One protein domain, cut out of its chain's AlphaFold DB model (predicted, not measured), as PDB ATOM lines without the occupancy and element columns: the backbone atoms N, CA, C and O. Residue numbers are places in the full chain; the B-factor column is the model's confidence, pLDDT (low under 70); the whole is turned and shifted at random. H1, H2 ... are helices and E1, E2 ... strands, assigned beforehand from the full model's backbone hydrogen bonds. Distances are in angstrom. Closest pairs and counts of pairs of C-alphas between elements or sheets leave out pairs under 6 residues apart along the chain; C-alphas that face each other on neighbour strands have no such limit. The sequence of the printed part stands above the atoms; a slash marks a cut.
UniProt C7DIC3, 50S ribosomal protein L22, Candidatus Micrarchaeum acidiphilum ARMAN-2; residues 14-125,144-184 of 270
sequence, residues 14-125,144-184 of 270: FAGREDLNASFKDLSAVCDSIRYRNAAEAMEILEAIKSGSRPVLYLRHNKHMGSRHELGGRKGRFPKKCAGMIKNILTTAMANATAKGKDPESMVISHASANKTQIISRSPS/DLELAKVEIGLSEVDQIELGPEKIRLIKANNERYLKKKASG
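AT A GLANCE: This is residues 14 to 125 and 144 to 184 of the 270 residues of the protein "50S ribosomal protein L22" of Candidatus Micrarchaeum acidiphilum ARMAN-2 (UniProt C7DIC3). A three-stranded antiparallel sheet with long strands E3 and E4 forms one layer, and helices H1, H2 and H3 form a second layer over one of its faces, with H1 and H3 packed directly on the strands and H2 beside H3. H4 lies at one end of the sheet, by the start of E3, while E2 and the stretch before it make a small lobe at the side. The printed part has 153 residues, with four named helices and four named strands in the order E1 H1 H2 E2 H3 E3 E4 H4; the sheet's order is E1, E4, E3, and the class is mixed, helices and strands. The whole is compact, with a radius of gyration of the C-alphas of 16.2 A and spans of 54 by 38 by 29 A.

IN THESE COORDINATES: The sheet holds E3, residues 108 to 120, 34.4 A long, E4, residues 145 to 155, 33.1 A, and E1, residues 14 to 20, which begins at C-alpha 14 (12.808, -6.146, -37.687). H3, residues 80 to 99, is 29.0 A long. H1 is residues 24 to 34 and H2 residues 39 to 51. E2 is residues 74 to 77. H4, residues 164 to 182, is 26.9 A long and ends at C-alpha 182 (9.476, -12.670, -9.954).

HOW THE PARTS SIT: The sheet is twisted, its C-alphas lying up to 4.1 A off the best plane. Inner strand E4 is antiparallel to E1, with N 17 and O 150 2.9 A apart, within hydrogen-bond range, and to E3, with N 115 and O 149 2.8 A apart. H1 lies over E4 and E3 at a height over the sheet of 8.2 A, along the strands; its closest C-alphas to E3 are those of Ser 28 and Ala 114, 5.1 A. On the same face, H3 lies over E1 and E4 at a height of 7.9 A, only just slantwise, at 32 degrees to E1 on the local plane; the closest C-alphas to E1 are Ala 93 and Ala 15, 4.9 A. H3 touches H2 at a shallow tilt of 23 degrees, opposite ways, closest at the C-alphas of Lys 80 and Lys 50, 4.4 A. With residues 82 to 86 alone, H3 touches H1, closest at the C-alphas of Cys 82 and Leu 27, 5.6 A. H4 only grazes the sheet, with residues 166 to 174. E2 pairs with no named strand; residues 56 to 57 and 67 to 68 pair with it, antiparallel. In H1, H2, H3 and H4 every O i to N i+4 pair is within hydrogen-bond range.

THE WHOLE: The two C-alphas farthest apart, Ser 125 and Ala 182, are 56.0 A apart. Residues 126 to 143 are not printed, and C-alphas 125 and 144 are 12.6 A apart across this cut. The link from H2 to E2, 22 residues, is long. The mean pLDDT of the printed part is 94.0, and residue 125 is under 70.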
ATOM      1  N   PHE A  14      12.133  -5.018 -37.064       96.12
ATOM      2  CA  PHE A  14      12.808  -6.146 -37.687       96.12
ATOM      3  C   PHE A  14      14.327  -6.091 -37.527       96.12
ATOM      4  O   PHE A  14      14.945  -5.025 -37.534       96.12
ATOM      5  N   ALA A  15      14.921  -7.277 -37.476       97.31
ATOM      6  CA  ALA A  15      16.316  -7.513 -37.796       97.31
ATOM      7  C   ALA A  15      16.431  -8.799 -38.613       97.31
ATOM      8  O   ALA A  15      15.626  -9.723 -38.488       97.31
ATOM      9  N   GLY A  16      17.451  -8.881 -39.452       96.50
ATOM     10  CA  GLY A  16      17.710 -10.075 -40.232       96.50
ATOM     11  C   GLY A  16      19.137 -10.108 -40.730       96.50
ATOM     12  O   GLY A  16      19.836  -9.096 -40.732       96.50
ATOM     13  N   ARG A  17      19.570 -11.296 -41.133       96.25
ATOM     14  CA  ARG A  17      20.865 -11.503 -41.770       96.25
ATOM     15  C   ARG A  17      20.694 -12.466 -42.929       96.25
ATOM     16  O   ARG A  17      19.999 -13.477 -42.804       96.25
ATOM     17  N   GLU A  18      21.310 -12.124 -44.048       94.69
ATOM     18  CA  GLU A  18      21.416 -12.977 -45.230       94.69
ATOM     19  C   GLU A  18      22.806 -13.635 -45.241       94.69
ATOM     20  O   GLU A  18      23.664 -13.301 -44.419       94.69
ATOM     21  N   ASP A  19      22.991 -14.638 -46.097       94.00
ATOM     22  CA  ASP A  19      24.268 -15.338 -46.288       94.00
ATOM     23  C   ASP A  19      24.869 -15.978 -45.023       94.00
ATOM     24  O   ASP A  19      26.085 -16.044 -44.817       94.00
ATOM     25  N   LEU A  20      24.013 -16.514 -44.151       95.50
ATOM     26  CA  LEU A  20      24.461 -17.274 -42.991       95.50
ATOM     27  C   LEU A  20      25.013 -18.632 -43.419       95.50
ATOM     28  O   LEU A  20      24.281 -19.481 -43.922       95.50
ATOM     29  N   ASN A  21      26.288 -18.873 -43.113       94.75
ATOM     30  CA  ASN A  21      26.925 -20.182 -43.252       94.75
ATOM     31  C   ASN A  21      26.503 -21.122 -42.107       94.75
ATOM     32  O   ASN A  21      27.278 -21.421 -41.190       94.75
ATOM     33  N   ALA A  22      25.248 -21.558 -42.126       94.06
ATOM     34  CA  ALA A  22      24.692 -22.538 -41.206       94.06
ATOM     35  C   ALA A  22      23.525 -23.290 -41.856       94.06
ATOM     36  O   ALA A  22      22.840 -22.776 -42.736       94.06
ATOM     37  N   SER A  23      23.268 -24.508 -41.377       93.38
ATOM     38  CA  SER A  23      22.151 -25.327 -41.848       93.38
ATOM     39  C   SER A  23      20.814 -24.622 -41.609       93.38
ATOM     40  O   SER A  23      20.418 -24.375 -40.466       93.38
ATOM     41  N   PHE A  24      20.067 -24.371 -42.687       95.38
ATOM     42  CA  PHE A  24      18.702 -23.835 -42.625       95.38
ATOM     43  C   PHE A  24      17.769 -24.714 -41.764       95.38
ATOM     44  O   PHE A  24      16.894 -24.209 -41.059       95.38
ATOM     45  N   LYS A  25      17.974 -26.037 -41.771       95.69
ATOM     46  CA  LYS A  25      17.159 -26.992 -40.998       95.69
ATOM     47  C   LYS A  25      17.342 -26.813 -39.491       95.69
ATOM     48  O   LYS A  25      16.391 -26.961 -38.733       95.69
ATOM     49  N   ASP A  26      18.559 -26.486 -39.071       96.69
ATOM     50  CA  ASP A  26      18.858 -26.220 -37.666       96.69
ATOM     51  C   ASP A  26      18.410 -24.810 -37.276       96.69
ATOM     52  O   ASP A  26      17.839 -24.622 -36.205       96.69
ATOM     53  N   LEU A  27      18.614 -23.820 -38.155       97.50
ATOM     54  CA  LEU A  27      18.145 -22.450 -37.929       97.50
ATOM     55  C   LEU A  27      16.623 -22.394 -37.767       97.50
ATOM     56  O   LEU A  27      16.143 -21.764 -36.833       97.50
ATOM     57  N   SER A  28      15.868 -23.092 -38.619       97.12
ATOM     58  CA  SER A  28      14.403 -23.154 -38.520       97.12
ATOM     59  C   SER A  28      13.933 -23.745 -37.188       97.12
ATOM     60  O   SER A  28      13.068 -23.157 -36.547       97.12
ATOM     61  N   ALA A  29      14.556 -24.831 -36.715       97.31
ATOM     62  CA  ALA A  29      14.235 -25.419 -35.414       97.31
ATOM     63  C   ALA A  29      14.535 -24.463 -34.241       97.31
ATOM     64  O   ALA A  29      13.756 -24.374 -33.291       97.31
ATOM     65  N   VAL A  30      15.643 -23.711 -34.305       97.75
ATOM     66  CA  VAL A  30      15.959 -22.693 -33.289       97.75
ATOM     67  C   VAL A  30      14.963 -21.532 -33.350       97.75
ATOM     68  O   VAL A  30      14.446 -21.142 -32.304       97.75
ATOM     69  N   CYS A  31      14.630 -21.025 -34.540       97.69
ATOM     70  CA  CYS A  31      13.615 -19.984 -34.717       97.69
ATOM     71  C   CYS A  31      12.251 -20.420 -34.160       97.69
ATOM     72  O   CYS A  31      11.603 -19.642 -33.467       97.69
ATOM     73  N   ASP A  32      11.838 -21.669 -34.394       96.56
ATOM     74  CA  ASP A  32      10.600 -22.225 -33.835       96.56
ATOM     75  C   ASP A  32      10.622 -22.269 -32.297       96.56
ATOM     76  O   ASP A  32       9.586 -22.078 -31.664       96.56
ATOM     77  N   SER A  33      11.791 -22.489 -31.684       96.19
ATOM     78  CA  SER A  33      11.922 -22.563 -30.221       96.19
ATOM     79  C   SER A  33      11.761 -21.213 -29.512       96.19
ATOM     80  O   SER A  33      11.276 -21.177 -28.380       96.19
ATOM     81  N   ILE A  34      12.147 -20.119 -30.177       97.06
ATOM     82  CA  ILE A  34      12.075 -18.750 -29.639       97.06
ATOM     83  C   ILE A  34      10.822 -17.991 -30.089       97.06
ATOM     84  O   ILE A  34      10.484 -16.966 -29.503       97.06
ATOM     85  N   ARG A  35      10.124 -18.459 -31.130       95.25
ATOM     86  CA  ARG A  35       8.921 -17.792 -31.646       95.25
ATOM     87  C   ARG A  35       7.860 -17.687 -30.543       95.25
ATOM     88  O   ARG A  35       7.613 -18.657 -29.827       95.25
ATOM     89  N   TYR A  36       7.207 -16.525 -30.433       95.44
ATOM     90  CA  TYR A  36       6.166 -16.234 -29.432       95.44
ATOM     91  C   TYR A  36       6.651 -16.232 -27.975       95.44
ATOM     92  O   TYR A  36       5.871 -16.490 -27.051       95.44
ATOM     93  N   ARG A  37       7.942 -15.971 -27.770       95.62
ATOM     94  CA  ARG A  37       8.560 -15.744 -26.461       95.62
ATOM     95  C   ARG A  37       8.876 -14.262 -26.295       95.62
ATOM     96  O   ARG A  37       9.023 -13.539 -27.285       95.62
ATOM     97  N   ASN A  38       8.991 -13.831 -25.045       95.88
ATOM     98  CA  ASN A  38       9.551 -12.523 -24.730       95.88
ATOM     99  C   ASN A  38      11.022 -12.474 -25.212       95.88
ATOM    100  O   ASN A  38      11.716 -13.495 -25.172       95.88
ATOM    101  N   ALA A  39      11.491 -11.319 -25.691       96.25
ATOM    102  CA  ALA A  39      12.868 -11.131 -26.146       96.25
ATOM    103  C   ALA A  39      13.911 -11.515 -25.076       96.25
ATOM    104  O   ALA A  39      14.884 -12.206 -25.389       96.25
ATOM    105  N   ALA A  40      13.677 -11.164 -23.809       95.06
ATOM    106  CA  ALA A  40      14.567 -11.514 -22.704       95.06
ATOM    107  C   ALA A  40      14.577 -13.032 -22.428       95.06
ATOM    108  O   ALA A  40      15.640 -13.643 -22.294       95.06
ATOM    109  N   GLU A  41      13.404 -13.680 -22.445       95.81
ATOM    110  CA  GLU A  41      13.296 -15.144 -22.323       95.81
ATOM    111  C   GLU A  41      14.020 -15.855 -23.477       95.81
ATOM    112  O   GLU A  41      14.702 -16.864 -23.281       95.81
ATOM    113  N   ALA A  42      13.891 -15.331 -24.696       97.12
ATOM    114  CA  ALA A  42      14.540 -15.888 -25.872       97.12
ATOM    115  C   ALA A  42      16.071 -15.810 -25.775       97.12
ATOM    116  O   ALA A  42      16.741 -16.778 -26.139       97.12
ATOM    117  N   MET A  43      16.627 -14.723 -25.229       96.94
ATOM    118  CA  MET A  43      18.066 -14.609 -24.963       96.94
ATOM    119  C   MET A  43      18.550 -15.700 -23.995       96.94
ATOM    120  O   MET A  43      19.514 -16.401 -24.313       96.94
ATOM    121  N   GLU A  44      17.835 -15.933 -22.886       96.31
ATOM    122  CA  GLU A  44      18.149 -17.022 -21.944       96.31
ATOM    123  C   GLU A  44      18.112 -18.402 -22.624       96.31
ATOM    124  O   GLU A  44      18.975 -19.254 -22.399       96.31
ATOM    125  N   ILE A  45      17.105 -18.645 -23.470       96.56
ATOM    126  CA  ILE A  45      16.957 -19.913 -24.196       96.56
ATOM    127  C   ILE A  45      18.124 -20.117 -25.167       96.56
ATOM    128  O   ILE A  45      18.697 -21.208 -25.213       96.56
ATOM    129  N   LEU A  46      18.502 -19.088 -25.928       97.44
ATOM    130  CA  LEU A  46      19.598 -19.164 -26.897       97.44
ATOM    131  C   LEU A  46      20.947 -19.405 -26.210       97.44
ATOM    132  O   LEU A  46      21.759 -20.188 -26.711       97.44
ATOM    133  N   GLU A  47      21.177 -18.805 -25.043       97.25
ATOM    134  CA  GLU A  47      22.363 -19.067 -24.221       97.25
ATOM    135  C   GLU A  47      22.387 -20.496 -23.663       97.25
ATOM    136  O   GLU A  47      23.421 -21.171 -23.723       97.25
ATOM    137  N   ALA A  48      21.241 -21.010 -23.210       96.81
ATOM    138  CA  ALA A  48      21.111 -22.394 -22.757       96.81
ATOM    139  C   ALA A  48      21.346 -23.412 -23.894       96.81
ATOM    140  O   ALA A  48      21.929 -24.475 -23.674       96.81
ATOM    141  N   ILE A  49      20.940 -23.097 -25.128       97.25
ATOM    142  CA  ILE A  49      21.214 -23.948 -26.299       97.25
ATOM    143  C   ILE A  49      22.694 -23.868 -26.691       97.25
ATOM    144  O   ILE A  49      23.311 -24.895 -26.981       97.25
ATOM    145  N   LYS A  50      23.284 -22.664 -26.680       96.44
ATOM    146  CA  LYS A  50      24.702 -22.446 -27.009       96.44
ATOM    147  C   LYS A  50      25.629 -23.190 -26.041       96.44
ATOM    148  O   LYS A  50      26.585 -23.820 -26.489       96.44
ATOM    149  N   SER A  51      25.316 -23.162 -24.744       96.69
ATOM    150  CA  SER A  51      26.029 -23.927 -23.706       96.69
ATOM    151  C   SER A  51      25.779 -25.438 -23.787       96.69
ATOM    152  O   SER A  51      26.576 -26.220 -23.280       96.69
ATOM    153  N   GLY A  52      24.723 -25.874 -24.482       94.00
ATOM    154  CA  GLY A  52      24.330 -27.281 -24.563       94.00
ATOM    155  C   GLY A  52      23.545 -27.771 -23.346       94.00
ATOM    156  O   GLY A  52      23.380 -28.974 -23.188       94.00
ATOM    157  N   SER A  53      23.046 -26.862 -22.503       94.12
ATOM    158  CA  SER A  53      22.201 -27.199 -21.354       94.12
ATOM    159  C   SER A  53      20.765 -27.535 -21.756       94.12
ATOM    160  O   SER A  53      20.096 -28.282 -21.046       94.12
ATOM    161  N   ARG A  54      20.260 -26.960 -22.857       94.19
ATOM    162  CA  ARG A  54      18.875 -27.150 -23.311       94.19
ATOM    163  C   ARG A  54      18.819 -27.633 -24.762       94.19
ATOM    164  O   ARG A  54      19.341 -26.943 -25.638       94.19
ATOM    165  N   PRO A  55      18.178 -28.781 -25.051       96.25
ATOM    166  CA  PRO A  55      18.030 -29.260 -26.419       96.25
ATOM    167  C   PRO A  55      16.938 -28.490 -27.165       96.25
ATOM    168  O   PRO A  55      15.962 -28.009 -26.584       96.25
ATOM    169  N   VAL A  56      17.082 -28.437 -28.485       96.75
ATOM    170  CA  VAL A  56      16.085 -27.908 -29.414       96.75
ATOM    171  C   VAL A  56      15.276 -29.062 -29.983       96.75
ATOM    172  O   VAL A  56      15.822 -30.092 -30.386       96.75
ATOM    173  N   LEU A  57      13.961 -28.876 -30.016       96.50
ATOM    174  CA  LEU A  57      13.013 -29.811 -30.603       96.50
ATOM    175  C   LEU A  57      13.009 -29.681 -32.131       96.50
ATOM    176  O   LEU A  57      12.863 -28.583 -32.658       96.50
ATOM    177  N   TYR A  58      13.095 -30.808 -32.839       96.75
ATOM    178  CA  TYR A  58      13.018 -30.835 -34.302       96.75
ATOM    179  C   TYR A  58      11.660 -31.382 -34.743       96.75
ATOM    180  O   TYR A  58      11.379 -32.576 -34.612       96.75
ATOM    181  N   LEU A  59      10.815 -30.501 -35.286       93.75
ATOM    182  CA  LEU A  59       9.472 -30.860 -35.753       93.75
ATOM    183  C   LEU A  59       9.496 -31.468 -37.162       93.75
ATOM    184  O   LEU A  59       8.997 -32.569 -37.365       93.75
ATOM    185  N   ARG A  60      10.105 -30.767 -38.126       92.94
ATOM    186  CA  ARG A  60      10.092 -31.148 -39.551       92.94
ATOM    187  C   ARG A  60      11.296 -31.998 -39.963       92.94
ATOM    188  O   ARG A  60      11.160 -33.005 -40.648       92.94
ATOM    189  N   HIS A  61      12.497 -31.588 -39.565       93.94
ATOM    190  CA  HIS A  61      13.758 -32.177 -40.029       93.94
ATOM    191  C   HIS A  61      14.335 -33.177 -39.018       93.94
ATOM    192  O   HIS A  61      15.458 -33.023 -38.552       93.94
ATOM    193  N   ASN A  62      13.551 -34.195 -38.659       94.69
ATOM    194  CA  ASN A  62      13.872 -35.151 -37.590       94.69
ATOM    195  C   ASN A  62      14.031 -36.612 -38.064       94.69
ATOM    196  O   ASN A  62      14.047 -37.542 -37.248       94.69
ATOM    197  N   LYS A  63      14.153 -36.844 -39.377       94.44
ATOM    198  CA  LYS A  63      14.441 -38.180 -39.924       94.44
ATOM    199  C   LYS A  63      15.791 -38.680 -39.394       94.44
ATOM    200  O   LYS A  63      16.745 -37.911 -39.337       94.44
ATOM    201  N   HIS A  64      15.839 -39.948 -38.981       92.94
ATOM    202  CA  HIS A  64      17.025 -40.608 -38.404       92.94
ATOM    203  C   HIS A  64      17.675 -39.868 -37.216       92.94
ATOM    204  O   HIS A  64      18.864 -40.020 -36.951       92.94
ATOM    205  N   MET A  65      16.905 -39.054 -36.489       94.06
ATOM    206  CA  MET A  65      17.369 -38.380 -35.278       94.06
ATOM    207  C   MET A  65      16.989 -39.189 -34.035       94.06
ATOM    208  O   MET A  65      15.858 -39.666 -33.929       94.06
ATOM    209  N   GLY A  66      17.925 -39.295 -33.089       93.25
ATOM    210  CA  GLY A  66      17.687 -39.916 -31.788       93.25
ATOM    211  C   GLY A  66      16.719 -39.113 -30.917       93.25
ATOM    212  O   GLY A  66      16.679 -37.877 -30.960       93.25
ATOM    213  N   SER A  67      15.937 -39.830 -30.117       94.94
ATOM    214  CA  SER A  67      15.059 -39.255 -29.099       94.94
ATOM    215  C   SER A  67      15.850 -38.742 -27.895       94.94
ATOM    216  O   SER A  67      16.917 -39.259 -27.570       94.94
ATOM    217  N   ARG A  68      15.319 -37.724 -27.209       93.38
ATOM    218  CA  ARG A  68      15.913 -37.147 -25.997       93.38
ATOM    219  C   ARG A  68      14.941 -37.180 -24.829       93.38
ATOM    220  O   ARG A  68      13.815 -36.700 -24.935       93.38
ATOM    221  N   HIS A  69      15.421 -37.663 -23.686       93.38
ATOM    222  CA  HIS A  69      14.661 -37.683 -22.433       93.38
ATOM    223  C   HIS A  69      14.254 -36.270 -21.977       93.38
ATOM    224  O   HIS A  69      13.126 -36.055 -21.558       93.38
ATOM    225  N   GLU A  70      15.144 -35.287 -22.128       92.50
ATOM    226  CA  GLU A  70      14.911 -33.865 -21.807       92.50
ATOM    227  C   GLU A  70      13.682 -33.266 -22.517       92.50
ATOM    228  O   GLU A  70      13.082 -32.317 -22.025       92.50
ATOM    229  N   LEU A  71      13.310 -33.819 -23.677       92.31
ATOM    230  CA  LEU A  71      12.153 -33.399 -24.470       92.31
ATOM    231  C   LEU A  71      10.964 -34.363 -24.332       92.31
ATOM    232  O   LEU A  71      10.080 -34.360 -25.188       92.31
ATOM    233  N   GLY A  72      10.957 -35.222 -23.306       92.12
ATOM    234  CA  GLY A  72       9.911 -36.226 -23.098       92.12
ATOM    235  C   GLY A  72       9.924 -37.333 -24.153       92.12
ATOM    236  O   GLY A  72       8.877 -37.717 -24.657       92.12
ATOM    237  N   GLY A  73      11.110 -37.786 -24.576       91.25
ATOM    238  CA  GLY A  73      11.258 -38.841 -25.589       91.25
ATOM    239  C   GLY A  73      11.106 -38.358 -27.036       91.25
ATOM    240  O   GLY A  73      11.170 -39.156 -27.970       91.25
ATOM    241  N   ARG A  74      10.954 -37.046 -27.251       94.50
ATOM    242  CA  ARG A  74      10.891 -36.442 -28.588       94.50
ATOM    243  C   ARG A  74      12.288 -36.255 -29.183       94.50
ATOM    244  O   ARG A  74      13.291 -36.191 -28.474       94.50
ATOM    245  N   LYS A  75      12.353 -36.144 -30.510       95.94
ATOM    246  CA  LYS A  75      13.608 -35.992 -31.261       95.94
ATOM    247  C   LYS A  75      14.162 -34.570 -31.154       95.94
ATOM    248  O   LYS A  75      13.436 -33.601 -31.392       95.94
ATOM    249  N   GLY A  76      15.450 -34.442 -30.830       95.69
ATOM    250  CA  GLY A  76      16.095 -33.135 -30.683       95.69
ATOM    251  C   GLY A  76      17.625 -33.152 -30.656       95.69
ATOM    252  O   GLY A  76      18.257 -34.191 -30.451       95.69
ATOM    253  N   ARG A  77      18.228 -31.972 -30.850       95.31
ATOM    254  CA  ARG A  77      19.688 -31.740 -30.909       95.31
ATOM    255  C   ARG A  77      20.084 -30.405 -30.264       95.31
ATOM    256  O   ARG A  77      19.222 -29.624 -29.880       95.31
ATOM    257  N   PHE A  78      21.391 -30.141 -30.171       95.69
ATOM    258  CA  PHE A  78      21.963 -28.881 -29.674       95.69
ATOM    259  C   PHE A  78      22.674 -28.101 -30.796       95.69
ATOM    260  O   PHE A  78      23.886 -28.245 -30.980       95.69
ATOM    261  N   PRO A  79      21.958 -27.279 -31.579       96.62
ATOM    262  CA  PRO A  79      22.549 -26.508 -32.672       96.62
ATOM    263  C   PRO A  79      23.309 -25.266 -32.156       96.62
ATOM    264  O   PRO A  79      22.849 -24.131 -32.286       96.62
ATOM    265  N   LYS A  80      24.505 -25.474 -31.581       97.38
ATOM    266  CA  LYS A  80      25.321 -24.422 -30.933       97.38
ATOM    267  C   LYS A  80      25.673 -23.258 -31.868       97.38
ATOM    268  O   LYS A  80      25.538 -22.095 -31.491       97.38
ATOM    269  N   LYS A  81      26.089 -23.569 -33.104       96.56
ATOM    270  CA  LYS A  81      26.446 -22.572 -34.133       96.56
ATOM    271  C   LYS A  81      25.251 -21.674 -34.475       96.56
ATOM    272  O   LYS A  81      25.377 -20.453 -34.476       96.56
ATOM    273  N   CYS A  82      24.088 -22.282 -34.704       97.38
ATOM    274  CA  CYS A  82      22.858 -21.578 -35.067       97.38
ATOM    275  C   CYS A  82      22.350 -20.692 -33.928       97.38
ATOM    276  O   CYS A  82      21.985 -19.546 -34.169       97.38
ATOM    277  N   ALA A  83      22.388 -21.191 -32.688       97.69
ATOM    278  CA  ALA A  83      22.001 -20.410 -31.515       97.69
ATOM    279  C   ALA A  83      22.874 -19.157 -31.345       97.69
ATOM    280  O   ALA A  83      22.349 -18.082 -31.072       97.69
ATOM    281  N   GLY A  84      24.187 -19.266 -31.582       97.44
ATOM    282  CA  GLY A  84      25.090 -18.112 -31.569       97.44
ATOM    283  C   GLY A  84      24.740 -17.061 -32.628       97.44
ATOM    284  O   GLY A  84      24.694 -15.876 -32.318       97.44
ATOM    285  N   MET A  85      24.440 -17.485 -33.859       97.75
ATOM    286  CA  MET A  85      24.054 -16.563 -34.937       97.75
ATOM    287  C   MET A  85      22.716 -15.871 -34.659       97.75
ATOM    288  O   MET A  85      22.604 -14.662 -34.841       97.75
ATOM    289  N   ILE A  86      21.716 -16.619 -34.190       97.88
ATOM    290  CA  ILE A  86      20.385 -16.079 -33.886       97.88
ATOM    291  C   ILE A  86      20.437 -15.133 -32.684       97.88
ATOM    292  O   ILE A  86      19.779 -14.097 -32.722       97.88
ATOM    293  N   LYS A  87      21.262 -15.426 -31.667       97.75
ATOM    294  CA  LYS A  87      21.505 -14.511 -30.542       97.75
ATOM    295  C   LYS A  87      21.962 -13.142 -31.042       97.75
ATOM    296  O   LYS A  87      21.377 -12.140 -30.660       97.75
ATOM    297  N   ASN A  88      22.940 -13.113 -31.946       97.75
ATOM    298  CA  ASN A  88      23.453 -11.857 -32.492       97.75
ATOM    299  C   ASN A  88      22.363 -11.071 -33.242       97.75
ATOM    300  O   ASN A  88      22.241  -9.868 -33.041       97.75
ATOM    301  N   ILE A  89      21.536 -11.746 -34.052       97.81
ATOM    302  CA  ILE A  89      20.424 -11.101 -34.777       97.81
ATOM    303  C   ILE A  89      19.379 -10.550 -33.799       97.81
ATOM    304  O   ILE A  89      18.870  -9.450 -34.005       97.81
ATOM    305  N   LEU A  90      19.076 -11.284 -32.724       97.81
ATOM    306  CA  LEU A  90      18.142 -10.833 -31.695       97.81
ATOM    307  C   LEU A  90      18.688  -9.620 -30.928       97.81
ATOM    308  O   LEU A  90      17.946  -8.671 -30.704       97.81
ATOM    309  N   THR A  91      19.984  -9.596 -30.602       97.81
ATOM    310  CA  THR A  91      20.637  -8.421 -30.002       97.81
ATOM    311  C   THR A  91      20.542  -7.200 -30.917       97.81
ATOM    312  O   THR A  91      20.212  -6.113 -30.451       97.81
ATOM    313  N   THR A  92      20.739  -7.372 -32.229       97.75
ATOM    314  CA  THR A  92      20.511  -6.294 -33.203       97.75
ATOM    315  C   THR A  92      19.045  -5.849 -33.227       97.75
ATOM    316  O   THR A  92      18.777  -4.654 -33.281       97.75
ATOM    317  N   ALA A  93      18.084  -6.774 -33.138       97.25
ATOM    318  CA  ALA A  93      16.662  -6.428 -33.075       97.25
ATOM    319  C   ALA A  93      16.321  -5.598 -31.827       97.25
ATOM    320  O   ALA A  93      15.584  -4.621 -31.931       97.25
ATOM    321  N   MET A  94      16.884  -5.960 -30.670       97.50
ATOM    322  CA  MET A  94      16.721  -5.211 -29.421       97.50
ATOM    323  C   MET A  94      17.335  -3.812 -29.528       97.50
ATOM    324  O   MET A  94      16.677  -2.838 -29.181       97.50
ATOM    325  N   ALA A  95      18.542  -3.690 -30.090       97.81
ATOM    326  CA  ALA A  95      19.172  -2.391 -30.329       97.81
ATOM    327  C   ALA A  95      18.331  -1.504 -31.267       97.81
ATOM    328  O   ALA A  95      18.131  -0.321 -30.996       97.81
ATOM    329  N   ASN A  96      17.762  -2.086 -32.329       96.81
ATOM    330  CA  ASN A  96      16.849  -1.382 -33.232       96.81
ATOM    331  C   ASN A  96      15.554  -0.940 -32.530       96.81
ATOM    332  O   ASN A  96      14.970   0.072 -32.913       96.81
ATOM    333  N   ALA A  97      15.076  -1.699 -31.539       96.81
ATOM    334  CA  ALA A  97      13.892  -1.342 -30.763       96.81
ATOM    335  C   ALA A  97      14.176  -0.154 -29.841       96.81
ATOM    336  O   ALA A  97      13.422   0.817 -29.866       96.81
ATOM    337  N   THR A  98      15.310  -0.180 -29.136       97.31
ATOM    338  CA  THR A  98      15.777   0.944 -28.316       97.31
ATOM    339  C   THR A  98      15.969   2.207 -29.154       97.31
ATOM    340  O   THR A  98      15.513   3.275 -28.761       97.31
ATOM    341  N   ALA A  99      16.553   2.089 -30.351       97.25
ATOM    342  CA  ALA A  99      16.707   3.217 -31.275       97.25
ATOM    343  C   ALA A  99      15.362   3.818 -31.732       97.25
ATOM    344  O   ALA A  99      15.294   4.994 -32.070       97.25
ATOM    345  N   LYS A 100      14.285   3.024 -31.725       95.06
ATOM    346  CA  LYS A 100      12.911   3.465 -32.020       95.06
ATOM    347  C   LYS A 100      12.138   3.921 -30.774       95.06
ATOM    348  O   LYS A 100      10.929   4.114 -30.867       95.06
ATOM    349  N   GLY A 101      12.799   4.051 -29.622       95.06
ATOM    350  CA  GLY A 101      12.175   4.461 -28.361       95.06
ATOM    351  C   GLY A 101      11.275   3.398 -27.724       95.06
ATOM    352  O   GLY A 101      10.461   3.729 -26.868       95.06
ATOM    353  N   LYS A 102      11.388   2.131 -28.139       94.19
ATOM    354  CA  LYS A 102      10.647   1.010 -27.548       94.19
ATOM    355  C   LYS A 102      11.502   0.311 -26.494       94.19
ATOM    356  O   LYS A 102      12.718   0.200 -26.654       94.19
ATOM    357  N   ASP A 103      10.863  -0.212 -25.452       94.81
ATOM    358  CA  ASP A 103      11.538  -1.029 -24.445       94.81
ATOM    359  C   ASP A 103      11.727  -2.474 -24.953       94.81
ATOM    360  O   ASP A 103      10.743  -3.191 -25.138       94.81
ATOM    361  N   PRO A 104      12.967  -2.942 -25.185       93.94
ATOM    362  CA  PRO A 104      13.206  -4.265 -25.747       93.94
ATOM    363  C   PRO A 104      12.860  -5.420 -24.793       93.94
ATOM    364  O   PRO A 104      12.618  -6.524 -25.279       93.94
ATOM    365  N   GLU A 105      12.836  -5.217 -23.468       91.44
ATOM    366  CA  GLU A 105      12.548  -6.296 -22.504       91.44
ATOM    367  C   GLU A 105      11.060  -6.656 -22.418       91.44
ATOM    368  O   GLU A 105      10.707  -7.793 -22.092       91.44
ATOM    369  N   SER A 106      10.170  -5.710 -22.706       91.44
ATOM    370  CA  SER A 106       8.724  -5.948 -22.754       91.44
ATOM    371  C   SER A 106       8.241  -6.468 -24.113       91.44
ATOM    372  O   SER A 106       7.108  -6.944 -24.230       91.44
ATOM    373  N   MET A 107       9.097  -6.445 -25.141       94.25
ATOM    374  CA  MET A 107       8.747  -6.904 -26.484       94.25
ATOM    375  C   MET A 107       8.688  -8.429 -26.614       94.25
ATOM    376  O   MET A 107       9.411  -9.202 -25.981       94.25
ATOM    377  N   VAL A 108       7.842  -8.866 -27.544       96.00
ATOM    378  CA  VAL A 108       7.657 -10.270 -27.905       96.00
ATOM    379  C   VAL A 108       8.108 -10.508 -29.338       96.00
ATOM    380  O   VAL A 108       7.893  -9.689 -30.232       96.00
ATOM    381  N   ILE A 109       8.687 -11.682 -29.576       96.69
ATOM    382  CA  ILE A 109       9.008 -12.168 -30.917       96.69
ATOM    383  C   ILE A 109       7.711 -12.601 -31.618       96.69
ATOM    384  O   ILE A 109       7.225 -13.721 -31.416       96.69
ATOM    385  N   SER A 110       7.152 -11.729 -32.456       95.38
ATOM    386  CA  SER A 110       5.971 -12.030 -33.282       95.38
ATOM    387  C   SER A 110       6.321 -12.824 -34.531       95.38
ATOM    388  O   SER A 110       5.555 -13.701 -34.940       95.38
ATOM    389  N   HIS A 111       7.487 -12.552 -35.116       95.12
ATOM    390  CA  HIS A 111       7.978 -13.227 -36.312       95.12
ATOM    391  C   HIS A 111       9.390 -13.751 -36.086       95.12
ATOM    392  O   HIS A 111      10.265 -13.031 -35.622       95.12
ATOM    393  N   ALA A 112       9.624 -15.009 -36.432       97.06
ATOM    394  CA  ALA A 112      10.961 -15.587 -36.470       97.06
ATOM    395  C   ALA A 112      10.972 -16.652 -37.553       97.06
ATOM    396  O   ALA A 112      10.251 -17.650 -37.445       97.06
ATOM    397  N   SER A 113      11.765 -16.441 -38.593       96.19
ATOM    398  CA  SER A 113      11.851 -17.354 -39.724       96.19
ATOM    399  C   SER A 113      13.294 -17.523 -40.167       96.19
ATOM    400  O   SER A 113      14.113 -16.611 -40.065       96.19
ATOM    401  N   ALA A 114      13.596 -18.719 -40.651       96.88
ATOM    402  CA  ALA A 114      14.809 -19.013 -41.385       96.88
ATOM    403  C   ALA A 114      14.380 -19.532 -42.753       96.88
ATOM    404  O   ALA A 114      13.418 -20.288 -42.814       96.88
ATOM    405  N   ASN A 115      15.082 -19.158 -43.818       95.50
ATOM    406  CA  ASN A 115      14.836 -19.605 -45.186       95.50
ATOM    407  C   ASN A 115      16.156 -19.980 -45.860       95.50
ATOM    408  O   ASN A 115      17.200 -19.392 -45.577       95.50
ATOM    409  N   LYS A 116      16.113 -20.969 -46.754       94.81
ATOM    410  CA  LYS A 116      17.263 -21.324 -47.589       94.81
ATOM    411  C   LYS A 116      17.469 -20.244 -48.654       94.81
ATOM    412  O   LYS A 116      16.494 -19.713 -49.178       94.81
ATOM    413  N   THR A 117      18.724 -19.924 -48.946       94.12
ATOM    414  CA  THR A 117      19.102 -18.951 -49.980       94.12
ATOM    415  C   THR A 117      19.939 -19.645 -51.049       94.12
ATOM    416  O   THR A 117      19.498 -20.646 -51.612       94.12
ATOM    417  N   GLN A 118      21.142 -19.150 -51.318       93.12
ATOM    418  CA  GLN A 118      22.049 -19.725 -52.294       93.12
ATOM    419  C   GLN A 118      22.698 -21.021 -51.787       93.12
ATOM    420  O   GLN A 118      22.930 -21.217 -50.591       93.12
ATOM    421  N   ILE A 119      22.987 -21.914 -52.730       93.31
ATOM    422  CA  ILE A 119      23.781 -23.121 -52.516       93.31
ATOM    423  C   ILE A 119      25.065 -22.921 -53.309       93.31
ATOM    424  O   ILE A 119      25.036 -22.909 -54.537       93.31
ATOM    425  N   ILE A 120      26.179 -22.729 -52.610       90.81
ATOM    426  CA  ILE A 120      27.482 -22.555 -53.244       90.81
ATOM    427  C   ILE A 120      28.090 -23.937 -53.425       90.81
ATOM    428  O   ILE A 120      28.450 -24.608 -52.452       90.81
ATOM    429  N   SER A 121      28.207 -24.355 -54.682       86.38
ATOM    430  CA  SER A 121      28.771 -25.654 -55.008       86.38
ATOM    431  C   SER A 121      30.268 -25.691 -54.745       86.38
ATOM    432  O   SER A 121      30.991 -24.778 -55.145       86.38
ATOM    433  N   ARG A 122      30.743 -26.762 -54.111       81.88
ATOM    434  CA  ARG A 122      32.173 -26.977 -53.865       81.88
ATOM    435  C   ARG A 122      32.653 -28.228 -54.577       81.88
ATOM    436  O   ARG A 122      32.035 -29.287 -54.463       81.88
ATOM    437  N   SER A 123      33.783 -28.113 -55.265       75.38
ATOM    438  CA  SER A 123      34.471 -29.276 -55.814       75.38
ATOM    439  C   SER A 123      35.088 -30.089 -54.669       75.38
ATOM    440  O   SER A 123      35.717 -29.505 -53.781       75.38
ATOM    441  N   PRO A 124      34.907 -31.420 -54.636       73.50
ATOM    442  CA  PRO A 124      35.611 -32.261 -53.677       73.50
ATOM    443  C   PRO A 124      37.120 -32.222 -53.954       73.50
ATOM    444  O   PRO A 124      37.541 -32.127 -55.107       73.50
ATOM    445  N   SER A 125      37.939 -32.352 -52.907       69.06
ATOM    446  CA  SER A 125      39.407 -32.315 -53.026       69.06
ATOM    447  C   SER A 125      39.983 -33.419 -53.918       69.06
ATOM    448  O   SER A 125      41.060 -33.248 -54.473       69.06
ATOM    449  N   ASP A 144      28.274 -29.113 -50.784       85.62
ATOM    450  CA  ASP A 144      27.824 -27.765 -51.104       85.62
ATOM    451  C   ASP A 144      27.573 -26.961 -49.827       85.62
ATOM    452  O   ASP A 144      27.047 -27.467 -48.830       85.62
ATOM    453  N   LEU A 145      27.949 -25.686 -49.852       88.75
ATOM    454  CA  LEU A 145      27.595 -24.768 -48.784       88.75
ATOM    455  C   LEU A 145      26.173 -24.280 -48.993       88.75
ATOM    456  O   LEU A 145      25.890 -23.515 -49.909       88.75
ATOM    457  N   GLU A 146      25.284 -24.677 -48.095       90.50
ATOM    458  CA  GLU A 146      23.953 -24.096 -48.018       90.50
ATOM    459  C   GLU A 146      24.008 -22.812 -47.190       90.50
ATOM    460  O   GLU A 146      24.334 -22.848 -46.000       90.50
ATOM    461  N   LEU A 147      23.676 -21.684 -47.815       95.44
ATOM    462  CA  LEU A 147      23.502 -20.418 -47.119       95.44
ATOM    463  C   LEU A 147      22.035 -20.203 -46.753       95.44
ATOM    464  O   LEU A 147      21.108 -20.627 -47.461       95.44
ATOM    465  N   ALA A 148      21.817 -19.520 -45.637       96.50
ATOM    466  CA  ALA A 148      20.493 -19.248 -45.108       96.50
ATOM    467  C   ALA A 148      20.286 -17.765 -44.795       96.50
ATOM    468  O   ALA A 148      21.206 -17.026 -44.453       96.50
ATOM    469  N   LYS A 149      19.023 -17.365 -44.849       96.19
ATOM    470  CA  LYS A 149      18.510 -16.071 -44.422       96.19
ATOM    471  C   LYS A 149      17.714 -16.259 -43.144       96.19
ATOM    472  O   LYS A 149      16.893 -17.170 -43.071       96.19
ATOM    473  N   VAL A 150      17.920 -15.394 -42.162       97.31
ATOM    474  CA  VAL A 150      17.121 -15.352 -40.931       97.31
ATOM    475  C   VAL A 150      16.536 -13.964 -40.760       97.31
ATOM    476  O   VAL A 150      17.196 -12.964 -41.028       97.31
ATOM    477  N   GLU A 151      15.298 -13.918 -40.297       96.69
ATOM    478  CA  GLU A 151      14.561 -12.698 -39.990       96.69
ATOM    479  C   GLU A 151      13.811 -12.859 -38.666       96.69
ATOM    480  O   GLU A 151      13.217 -13.904 -38.388       96.69
ATOM    481  N   ILE A 152      13.854 -11.811 -37.850       97.50
ATOM    482  CA  ILE A 152      13.213 -11.719 -36.542       97.50
ATOM    483  C   ILE A 152      12.452 -10.394 -36.495       97.50
ATOM    484  O   ILE A 152      12.991  -9.353 -36.864       97.50
ATOM    485  N   GLY A 153      11.195 -10.446 -36.066       96.62
ATOM    486  CA  GLY A 153      10.332  -9.295 -35.833       96.62
ATOM    487  C   GLY A 153       9.914  -9.233 -34.369       96.62
ATOM    488  O   GLY A 153       9.376 -10.207 -33.834       96.62
ATOM    489  N   LEU A 154      10.170  -8.089 -33.740       96.81
ATOM    490  CA  LEU A 154       9.735  -7.753 -32.392       96.81
ATOM    491  C   LEU A 154       8.512  -6.844 -32.455       96.81
ATOM    492  O   LEU A 154       8.480  -5.879 -33.216       96.81
ATOM    493  N   SER A 155       7.526  -7.123 -31.617       95.56
ATOM    494  CA  SER A 155       6.329  -6.300 -31.455       95.56
ATOM    495  C   SER A 155       5.980  -6.158 -29.980       95.56
ATOM    496  O   SER A 155       6.257  -7.053 -29.179       95.56
ATOM    497  N   GLU A 156       5.326  -5.058 -29.636       93.25
ATOM    498  CA  GLU A 156       4.621  -4.930 -28.358       93.25
ATOM    499  C   GLU A 156       3.430  -5.883 -28.321       93.25
ATOM    500  O   GLU A 156       2.886  -6.216 -29.372       93.25
ATOM    501  N   VAL A 157       3.024  -6.311 -27.125       89.50
ATOM    502  CA  VAL A 157       1.962  -7.312 -26.918       89.50
ATOM    503  C   VAL A 157       0.604  -6.847 -27.455       89.50
ATOM    504  O   VAL A 157      -0.154  -7.664 -27.983       89.50
ATOM    505  N   ASP A 158       0.320  -5.550 -27.370       88.69
ATOM    506  CA  ASP A 158      -0.978  -4.983 -27.747       88.69
ATOM    507  C   ASP A 158      -1.094  -4.723 -29.252       88.69
ATOM    508  O   ASP A 158      -2.178  -4.787 -29.824       88.69
ATOM    509  N   GLN A 159       0.040  -4.508 -29.923       87.38
ATOM    510  CA  GLN A 159       0.116  -4.234 -31.362       87.38
ATOM    511  C   GLN A 159       0.252  -5.518 -32.200       87.38
ATOM    512  O   GLN A 159       0.534  -5.464 -33.398       87.38
ATOM    513  N   ILE A 160       0.092  -6.692 -31.580       86.81
ATOM    514  CA  ILE A 160       0.249  -7.974 -32.261       86.81
ATOM    515  C   ILE A 160      -0.984  -8.288 -33.092       86.81
ATOM    516  O   ILE A 160      -1.981  -8.826 -32.616       86.81
ATOM    517  N   GLU A 161      -0.844  -8.110 -34.394       87.06
ATOM    518  CA  GLU A 161      -1.782  -8.668 -35.348       87.06
ATOM    519  C   GLU A 161      -1.417 -10.136 -35.573       87.06
ATOM    520  O   GLU A 161      -0.656 -10.484 -36.467       87.06
ATOM    521  N   LEU A 162      -1.945 -11.066 -34.784       86.56
ATOM    522  CA  LEU A 162      -1.842 -12.515 -35.016       86.56
ATOM    523  C   LEU A 162      -3.215 -13.160 -34.789       86.56
ATOM    524  O   LEU A 162      -4.141 -12.514 -34.317       86.56
ATOM    525  N   GLY A 163      -3.367 -14.432 -35.164       89.00
ATOM    526  CA  GLY A 163      -4.597 -15.169 -34.859       89.00
ATOM    527  C   GLY A 163      -4.843 -15.264 -33.343       89.00
ATOM    528  O   GLY A 163      -3.877 -15.252 -32.568       89.00
ATOM    529  N   PRO A 164      -6.103 -15.421 -32.903       90.75
ATOM    530  CA  PRO A 164      -6.475 -15.357 -31.488       90.75
ATOM    531  C   PRO A 164      -5.739 -16.393 -30.628       90.75
ATOM    532  O   PRO A 164      -5.284 -16.083 -29.529       90.75
ATOM    533  N   GLU A 165      -5.528 -17.608 -31.142       93.06
ATOM    534  CA  GLU A 165      -4.765 -18.655 -30.448       93.06
ATOM    535  C   GLU A 165      -3.307 -18.264 -30.193       93.06
ATOM    536  O   GLU A 165      -2.748 -18.559 -29.137       93.06
ATOM    537  N   LYS A 166      -2.675 -17.584 -31.158       91.25
ATOM    538  CA  LYS A 166      -1.284 -17.139 -31.022       91.25
ATOM    539  C   LYS A 166      -1.176 -16.013 -30.007       91.25
ATOM    540  O   LYS A 166      -0.250 -16.032 -29.206       91.25
ATOM    541  N   ILE A 167      -2.138 -15.091 -29.987       92.62
ATOM    542  CA  ILE A 167      -2.200 -14.032 -28.973       92.62
ATOM    543  C   ILE A 167      -2.356 -14.648 -27.575       92.62
ATOM    544  O   ILE A 167      -1.607 -14.295 -26.667       92.62
ATOM    545  N   ARG A 168      -3.257 -15.628 -27.407       93.56
ATOM    546  CA  ARG A 168      -3.411 -16.370 -26.140       93.56
ATOM    547  C   ARG A 168      -2.108 -17.049 -25.715       93.56
ATOM    548  O   ARG A 168      -1.704 -16.926 -24.563       93.56
ATOM    549  N   LEU A 169      -1.425 -17.714 -26.649       93.31
ATOM    550  CA  LEU A 169      -0.135 -18.359 -26.392       93.31
ATOM    551  C   LEU A 169       0.939 -17.355 -25.950       93.31
ATOM    552  O   LEU A 169       1.694 -17.643 -25.024       93.31
ATOM    553  N   ILE A 170       1.010 -16.191 -26.599       93.44
ATOM    554  CA  ILE A 170       1.963 -15.130 -26.261       93.44
ATOM    555  C   ILE A 170       1.711 -14.611 -24.849       93.44
ATOM    556  O   ILE A 170       2.648 -14.563 -24.055       93.44
ATOM    557  N   LYS A 171       0.455 -14.287 -24.519       93.19
ATOM    558  CA  LYS A 171       0.075 -13.816 -23.180       93.19
ATOM    559  C   LYS A 171       0.438 -14.852 -22.115       93.19
ATOM    560  O   LYS A 171       1.169 -14.532 -21.183       93.19
ATOM    561  N   ALA A 172       0.072 -16.116 -22.331       93.81
ATOM    562  CA  ALA A 172       0.400 -17.208 -21.418       93.81
ATOM    563  C   ALA A 172       1.918 -17.418 -21.247       93.81
ATOM    564  O   ALA A 172       2.399 -17.638 -20.134       93.81
ATOM    565  N   ASN A 173       2.698 -17.347 -22.333       93.44
ATOM    566  CA  ASN A 173       4.156 -17.446 -22.258       93.44
ATOM    567  C   ASN A 173       4.760 -16.269 -21.487       93.44
ATOM    568  O   ASN A 173       5.622 -16.493 -20.640       93.44
ATOM    569  N   ASN A 174       4.291 -15.046 -21.752       92.25
ATOM    570  CA  ASN A 174       4.777 -13.843 -21.090       92.25
ATOM    571  C   ASN A 174       4.464 -13.873 -19.588       92.25
ATOM    572  O   ASN A 174       5.357 -13.688 -18.771       92.25
ATOM    573  N   GLU A 175       3.239 -14.234 -19.201       92.69
ATOM    574  CA  GLU A 175       2.871 -14.434 -17.794       92.69
ATOM    575  C   GLU A 175       3.753 -15.485 -17.112       92.69
ATOM    576  O   GLU A 175       4.189 -15.306 -15.973       92.69
ATOM    577  N   ARG A 176       4.047 -16.593 -17.804       92.81
ATOM    578  CA  ARG A 176       4.926 -17.643 -17.278       92.81
ATOM    579  C   ARG A 176       6.355 -17.136 -17.086       92.81
ATOM    580  O   ARG A 176       6.989 -17.490 -16.091       92.81
ATOM    581  N   TYR A 177       6.846 -16.311 -18.008       91.75
ATOM    582  CA  TYR A 177       8.147 -15.659 -17.896       91.75
ATOM    583  C   TYR A 177       8.182 -14.665 -16.729       91.75
ATOM    584  O   TYR A 177       9.079 -14.756 -15.895       91.75
ATOM    585  N   LEU A 178       7.177 -13.798 -16.595       91.12
ATOM    586  CA  LEU A 178       7.076 -12.831 -15.498       91.12
ATOM    587  C   LEU A 178       7.010 -13.524 -14.129       91.12
ATOM    588  O   LEU A 178       7.754 -13.158 -13.223       91.12
ATOM    589  N   LYS A 179       6.218 -14.599 -13.990       93.50
ATOM    590  CA  LYS A 179       6.186 -15.439 -12.773       93.50
ATOM    591  C   LYS A 179       7.553 -16.061 -12.463       93.50
ATOM    592  O   LYS A 179       7.970 -16.133 -11.305       93.50
ATOM    593  N   LYS A 180       8.285 -16.502 -13.490       91.56
ATOM    594  CA  LYS A 180       9.649 -17.032 -13.339       91.56
ATOM    595  C   LYS A 180      10.640 -15.937 -12.916       91.56
ATOM    596  O   LYS A 180      11.440 -16.187 -12.020       91.56
ATOM    597  N   LYS A 181      10.564 -14.738 -13.509       89.06
ATOM    598  CA  LYS A 181      11.410 -13.578 -13.170       89.06
ATOM    599  C   LYS A 181      11.151 -13.125 -11.725       89.06
ATOM    600  O   LYS A 181      12.101 -12.975 -10.968       89.06
ATOM    601  N   ALA A 182       9.882 -13.039 -11.313       90.12
ATOM    602  CA  ALA A 182       9.476 -12.670  -9.954       90.12
ATOM    603  C   ALA A 182       9.896 -13.695  -8.884       90.12
ATOM    604  O   ALA A 182      10.280 -13.321  -7.785       90.12
ATOM    605  N   SER A 183       9.867 -14.993  -9.203       86.50
ATOM    606  CA  SER A 183      10.267 -16.048  -8.257       86.50
ATOM    607  C   SER A 183      11.784 -16.195  -8.073       86.50
ATOM    608  O   SER A 183      12.210 -17.075  -7.326       86.50
ATOM    609  N   GLY A 184      12.613 -15.400  -8.765       75.94
ATOM    610  CA  GLY A 184      14.078 -15.424  -8.644       75.94
ATOM    611  C   GLY A 184      14.743 -16.761  -9.012       75.94
ATOM    612  O   GLY A 184      15.962 -16.906  -8.904       75.94
TER     613      GLY A 184